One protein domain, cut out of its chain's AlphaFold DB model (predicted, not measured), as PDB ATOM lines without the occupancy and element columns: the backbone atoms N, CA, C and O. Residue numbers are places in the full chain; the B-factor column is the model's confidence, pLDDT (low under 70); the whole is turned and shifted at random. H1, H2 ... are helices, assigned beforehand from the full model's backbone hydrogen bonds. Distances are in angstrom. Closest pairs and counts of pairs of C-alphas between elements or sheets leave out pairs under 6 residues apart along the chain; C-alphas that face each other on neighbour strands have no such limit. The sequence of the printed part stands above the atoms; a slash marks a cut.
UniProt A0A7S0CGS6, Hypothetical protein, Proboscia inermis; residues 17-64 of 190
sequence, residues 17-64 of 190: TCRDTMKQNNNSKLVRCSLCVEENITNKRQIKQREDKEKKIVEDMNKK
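AT A GLANCE: This is residues 17 to 64 of the 190 residues of the protein "Hypothetical protein" of Proboscia inermis (UniProt A0A7S0CGS6). Three separate helices are strung out along a rod with no shared core: a small helix H1 at one end, the five-residue H2 between, and the long helix H3 sticking out with residues 48 to 64 as a free arm to the other end. The 48 printed residues hold three named helices, in the order H1, H2, H3, and no named strand; the class is all helix. The whole is extended, with a radius of gyration of the C-alphas of 17.0 A and spans of 55 by 15 by 12 A.

HOW THE PARTS SIT: H1, residues 17 to 24, touches no helix. A short link of 9 residues joins it to H2, residues 34 to 38, yet the two are apart. A tight link of 5 residues leads to H3, residues 44 to 64, also apart from H2. H1 and H3 are apart. In H1, H2 and H3 every O i to N i+4 pair is within hydrogen-bond range.

IN THESE COORDINATES: H1 begins at C-alpha 17 (53.414, 44.515, -4.441) and is 10.8 A long from first to last C-alpha. H2 measures 6.0 A likewise, from C-alpha 34 at (38.303, 31.998, -2.422). H3 measures 30.3 A and ends at C-alpha 64 (11.195, 15.405, 14.559).

THE WHOLE: The C-alphas of Gln 24 and Lys 64, the two farthest apart, are 55.3 A apart. The printed part has no cut and no long link. Residues 28 to 29 have pLDDT under 70.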
ATOM      1  N   THR A  17      53.753  43.686  -3.280       89.69
ATOM      2  CA  THR A  17      53.414  44.515  -4.441       89.69
ATOM      3  C   THR A  17      51.904  44.644  -4.627       89.69
ATOM      4  O   THR A  17      51.383  45.755  -4.643       89.69
ATOM      5  N   CYS A  18      51.168  43.525  -4.660       85.94
ATOM      6  CA  CYS A  18      49.708  43.549  -4.801       85.94
ATOM      7  C   CYS A  18      49.031  44.310  -3.657       85.94
ATOM      8  O   CYS A  18      48.072  45.047  -3.879       85.94
ATOM      9  N   ARG A  19      49.540  44.162  -2.431       85.88
ATOM     10  CA  ARG A  19      49.029  44.892  -1.269       85.88
ATOM     11  C   ARG A  19      49.196  46.404  -1.423       85.88
ATOM     12  O   ARG A  19      48.289  47.146  -1.051       85.88
ATOM     13  N   ASP A  20      50.334  46.859  -1.929       86.31
ATOM     14  CA  ASP A  20      50.640  48.285  -2.027       86.31
ATOM     15  C   ASP A  20      49.890  48.936  -3.201       86.31
ATOM     16  O   ASP A  20      49.288  49.996  -3.023       86.31
ATOM     17  N   THR A  21      49.759  48.241  -4.337       86.56
ATOM     18  CA  THR A  21      48.886  48.664  -5.448       86.56
ATOM     19  C   THR A  21      47.422  48.802  -5.009       86.56
ATOM     20  O   THR A  21      46.731  49.745  -5.395       86.56
ATOM     21  N   MET A  22      46.927  47.903  -4.149       81.94
ATOM     22  CA  MET A  22      45.557  47.991  -3.624       81.94
ATOM     23  C   MET A  22      45.336  49.189  -2.704       81.94
ATOM     24  O   MET A  22      44.238  49.746  -2.697       81.94
ATOM     25  N   LYS A  23      46.356  49.585  -1.932       82.44
ATOM     26  CA  LYS A  23      46.289  50.793  -1.101       82.44
ATOM     27  C   LYS A  23      46.230  52.052  -1.958       82.44
ATOM     28  O   LYS A  23      45.436  52.931  -1.653       82.44
ATOM     29  N   GLN A  24      47.033  52.119  -3.020       83.69
ATOM     30  CA  GLN A  24      47.069  53.270  -3.924       83.69
ATOM     31  C   GLN A  24      45.747  53.448  -4.682       83.69
ATOM     32  O   GLN A  24      45.243  54.560  -4.787       83.69
ATOM     33  N   ASN A  25      45.139  52.349  -5.137       82.88
ATOM     34  CA  ASN A  25      43.916  52.389  -5.943       82.88
ATOM     35  C   ASN A  25      42.611  52.407  -5.128       82.88
ATOM     36  O   ASN A  25      41.538  52.309  -5.714       82.88
ATOM     37  N   ASN A  26      42.665  52.448  -3.790       75.81
ATOM     38  CA  ASN A  26      41.491  52.302  -2.910       75.81
ATOM     39  C   ASN A  26      40.620  51.048  -3.190       75.81
ATOM     40  O   ASN A  26      39.480  50.943  -2.736       75.81
ATOM     41  N   ASN A  27      41.179  50.036  -3.864       77.38
ATOM     42  CA  ASN A  27      40.481  48.822  -4.305       77.38
ATOM     43  C   ASN A  27      40.539  47.683  -3.275       77.38
ATOM     44  O   ASN A  27      40.457  46.501  -3.608       77.38
ATOM     45  N   SER A  28      40.638  48.023  -1.991       67.12
ATOM     46  CA  SER A  28      40.725  47.055  -0.887       67.12
ATOM     47  C   SER A  28      39.508  46.122  -0.779       67.12
ATOM     48  O   SER A  28      39.615  45.045  -0.195       67.12
ATOM     49  N   LYS A  29      38.366  46.495  -1.375       68.62
ATOM     50  CA  LYS A  29      37.144  45.674  -1.440       68.62
ATOM     51  C   LYS A  29      37.170  44.593  -2.527       68.62
ATOM     52  O   LYS A  29      36.321  43.706  -2.497       68.62
ATOM     53  N   LEU A  30      38.112  44.656  -3.471       76.00
ATOM     54  CA  LEU A  30      38.133  43.777  -4.643       76.00
ATOM     55  C   LEU A  30      38.654  42.370  -4.311       76.00
ATOM     56  O   LEU A  30      38.217  41.391  -4.912       76.00
ATOM     57  N   VAL A  31      39.551  42.252  -3.328       85.75
ATOM     58  CA  VAL A  31      40.166  40.967  -2.972       85.75
ATOM     59  C   VAL A  31      39.455  40.328  -1.790       85.75
ATOM     60  O   VAL A  31      39.600  40.734  -0.636       85.75
ATOM     61  N   ARG A  32      38.689  39.284  -2.106       88.81
ATOM     62  CA  ARG A  32      38.002  38.405  -1.156       88.81
ATOM     63  C   ARG A  32      38.723  37.056  -1.085       88.81
ATOM     64  O   ARG A  32      39.516  36.728  -1.962       88.81
ATOM     65  N   CYS A  33      38.479  36.279  -0.029       89.62
ATOM     66  CA  CYS A  33      38.966  34.897   0.016       89.62
ATOM     67  C   CYS A  33      38.228  34.027  -1.006       89.62
ATOM     68  O   CYS A  33      37.079  34.325  -1.336       89.62
ATOM     69  N   SER A  34      38.864  32.934  -1.439       89.56
ATOM     70  CA  SER A  34      38.303  31.998  -2.422       89.56
ATOM     71  C   SER A  34      36.906  31.523  -2.031       89.56
ATOM     72  O   SER A  34      35.990  31.629  -2.832       89.56
ATOM     73  N   LEU A  35      36.699  31.178  -0.754       89.88
ATOM     74  CA  LEU A  35      35.392  30.755  -0.241       89.88
ATOM     75  C   LEU A  35      34.299  31.823  -0.420       89.88
ATOM     76  O   LEU A  35      33.192  31.518  -0.843       89.88
ATOM     77  N   CYS A  36      34.589  33.100  -0.146       90.19
ATOM     78  CA  CYS A  36      33.596  34.161  -0.353       90.19
ATOM     79  C   CYS A  36      33.330  34.450  -1.837       90.19
ATOM     80  O   CYS A  36      32.265  34.975  -2.159       90.19
ATOM     81  N   VAL A  37      34.289  34.164  -2.722       90.25
ATOM     82  CA  VAL A  37      34.118  34.313  -4.173       90.25
ATOM     83  C   VAL A  37      33.290  33.155  -4.729       90.25
ATOM     84  O   VAL A  37      32.275  33.413  -5.365       90.25
ATOM     85  N   GLU A  38      33.672  31.913  -4.429       91.31
ATOM     86  CA  GLU A  38      32.985  30.688  -4.865       91.31
ATOM     87  C   GLU A  38      31.526  30.661  -4.403       91.31
ATOM     88  O   GLU A  38      30.620  30.385  -5.185       91.31
ATOM     89  N   GLU A  39      31.277  31.034  -3.148       88.31
ATOM     90  CA  GLU A  39      29.933  31.000  -2.573       88.31
ATOM     91  C   GLU A  39      29.144  32.305  -2.759       88.31
ATOM     92  O   GLU A  39      28.073  32.471  -2.168       88.31
ATOM     93  N   ASN A  40      29.673  33.256  -3.540       89.81
ATOM     94  CA  ASN A  40      29.073  34.571  -3.783       89.81
ATOM     95  C   ASN A  40      28.640  35.312  -2.499       89.81
ATOM     96  O   ASN A  40      27.639  36.032  -2.466       89.81
ATOM     97  N   ILE A  41      29.426  35.182  -1.428       89.81
ATOM     98  CA  ILE A  41      29.166  35.865  -0.162       89.81
ATOM     99  C   ILE A  41      29.675  37.303  -0.265       89.81
ATOM    100  O   ILE A  41      30.852  37.561  -0.537       89.81
ATOM    101  N   THR A  42      28.790  38.262  -0.001       87.75
ATOM    102  CA  THR A  42      29.111  39.695  -0.047       87.75
ATOM    103  C   THR A  42      29.194  40.316   1.342       87.75
ATOM    104  O   THR A  42      29.965  41.256   1.540       87.75
ATOM    105  N   ASN A  43      28.488  39.764   2.337       88.88
ATOM    106  CA  ASN A  43      28.474  40.293   3.702       88.88
ATOM    107  C   ASN A  43      28.519  39.180   4.764       88.88
ATOM    108  O   ASN A  43      27.854  38.153   4.645       88.88
ATOM    109  N   LYS A  44      29.228  39.436   5.869       86.94
ATOM    110  CA  LYS A  44      29.275  38.601   7.077       86.94
ATOM    111  C   LYS A  44      27.891  38.202   7.610       86.94
ATOM    112  O   LYS A  44      27.738  37.109   8.147       86.94
ATOM    113  N   ARG A  45      26.866  39.052   7.440       87.88
ATOM    114  CA  ARG A  45      25.480  38.728   7.832       87.88
ATOM    115  C   ARG A  45      24.938  37.489   7.107       87.88
ATOM    116  O   ARG A  45      24.215  36.719   7.727       87.88
ATOM    117  N   GLN A  46      25.296  37.285   5.838       86.81
ATOM    118  CA  GLN A  46      24.848  36.124   5.060       86.81
ATOM    119  C   GLN A  46      25.455  34.823   5.590       86.81
ATOM    120  O   GLN A  46      24.748  33.826   5.681       86.81
ATOM    121  N   ILE A  47      26.726  34.862   6.006       87.00
ATOM    122  CA  ILE A  47      27.411  33.725   6.641       87.00
ATOM    123  C   ILE A  47      26.658  33.323   7.907       87.00
ATOM    124  O   ILE A  47      26.200  32.192   8.020       87.00
ATOM    125  N   LYS A  48      26.426  34.288   8.808       88.19
ATOM    126  CA  LYS A  48      25.717  34.037  10.067       88.19
ATOM    127  C   LYS A  48      24.304  33.494   9.834       88.19
ATOM    128  O   LYS A  48      23.905  32.528  10.464       88.19
ATOM    129  N   GLN A  49      23.553  34.081   8.900       88.81
ATOM    130  CA  GLN A  49      22.208  33.603   8.569       88.81
ATOM    131  C   GLN A  49      22.204  32.182   8.003       88.81
ATOM    132  O   GLN A  49      21.243  31.455   8.234       88.81
ATOM    133  N   ARG A  50      23.235  31.793   7.247       84.50
ATOM    134  CA  ARG A  50      23.362  30.431   6.729       84.50
ATOM    135  C   ARG A  50      23.685  29.453   7.854       84.50
ATOM    136  O   ARG A  50      22.955  28.482   8.001       84.50
ATOM    137  N   GLU A  51      24.671  29.764   8.691       89.12
ATOM    138  CA  GLU A  51      25.005  28.955   9.872       89.12
ATOM    139  C   GLU A  51      23.793  28.789  10.804       89.12
ATOM    140  O   GLU A  51      23.521  27.692  11.282       89.12
ATOM    141  N   ASP A  52      23.024  29.860  11.030       90.06
ATOM    142  CA  ASP A  52      21.808  29.823  11.852       90.06
ATOM    143  C   ASP A  52      20.703  28.970  11.199       90.06
ATOM    144  O   ASP A  52      19.974  28.264  11.895       90.06
ATOM    145  N   LYS A  53      20.569  29.001   9.865       89.88
ATOM    146  CA  LYS A  53      19.622  28.149   9.125       89.88
ATOM    147  C   LYS A  53      20.028  26.680   9.169       89.88
ATOM    148  O   LYS A  53      19.178  25.843   9.438       89.88
ATOM    149  N   GLU A  54      21.300  26.373   8.937       88.38
ATOM    150  CA  GLU A  54      21.833  25.010   9.014       88.38
ATOM    151  C   GLU A  54      21.642  24.432  10.419       88.38
ATOM    152  O   GLU A  54      21.134  23.321  10.560       88.38
ATOM    153  N   LYS A  55      21.927  25.219  11.466       86.50
ATOM    154  CA  LYS A  55      21.656  24.825  12.856       86.50
ATOM    155  C   LYS A  55      20.177  24.551  13.104       86.50
ATOM    156  O   LYS A  55      19.862  23.517  13.681       86.50
ATOM    157  N   LYS A  56      19.275  25.417  12.630       88.94
ATOM    158  CA  LYS A  56      17.827  25.194  12.759       88.94
ATOM    159  C   LYS A  56      17.353  23.943  12.031       88.94
ATOM    160  O   LYS A  56      16.539  23.218  12.577       88.94
ATOM    161  N   ILE A  57      17.868  23.665  10.833       87.94
ATOM    162  CA  ILE A  57      17.523  22.444  10.089       87.94
ATOM    163  C   ILE A  57      17.944  21.206  10.885       87.94
ATOM    164  O   ILE A  57      17.158  20.271  11.017       87.94
ATOM    165  N   VAL A  58      19.156  21.211  11.447       83.19
ATOM    166  CA  VAL A  58      19.653  20.111  12.287       83.19
ATOM    167  C   VAL A  58      18.825  19.974  13.569       83.19
ATOM    168  O   VAL A  58      18.470  18.859  13.944       83.19
ATOM    169  N   GLU A  59      18.469  21.081  14.224       84.62
ATOM    170  CA  GLU A  59      17.606  21.080  15.412       84.62
ATOM    171  C   GLU A  59      16.191  20.573  15.104       84.62
ATOM    172  O   GLU A  59      15.672  19.741  15.846       84.62
ATOM    173  N   ASP A  60      15.580  21.014  14.003       84.06
ATOM    174  CA  ASP A  60      14.247  20.584  13.576       84.06
ATOM    175  C   ASP A  60      14.236  19.108  13.162       84.06
ATOM    176  O   ASP A  60      13.296  18.385  13.505       84.06
ATOM    177  N   MET A  61      15.282  18.629  12.476       79.31
ATOM    178  CA  MET A  61      15.471  17.197  12.209       79.31
ATOM    179  C   MET A  61      15.570  16.408  13.517       79.31
ATOM    180  O   MET A  61      14.845  15.430  13.697       79.31
ATOM    181  N   ASN A  62      16.391  16.865  14.464       74.38
ATOM    182  CA  ASN A  62      16.561  16.199  15.754       74.38
ATOM    183  C   ASN A  62      15.262  16.201  16.584       74.38
ATOM    184  O   ASN A  62      14.931  15.219  17.244       74.38
ATOM    185  N   LYS A  63      14.477  17.282  16.515       76.62
ATOM    186  CA  LYS A  63      13.182  17.394  17.197       76.62
ATOM    187  C   LYS A  63      12.124  16.478  16.579       76.62
ATOM    188  O   LYS A  63      11.359  15.861  17.316       76.62
ATOM    189  N   LYS A  64      12.091  16.349  15.248       71.00
ATOM    190  CA  LYS A  64      11.195  15.405  14.559       71.00
ATOM    191  C   LYS A  64      11.508  13.949  14.909       71.00
ATOM    192  O   LYS A  64      10.568  13.180  15.067       71.00
TER     193      LYS A  64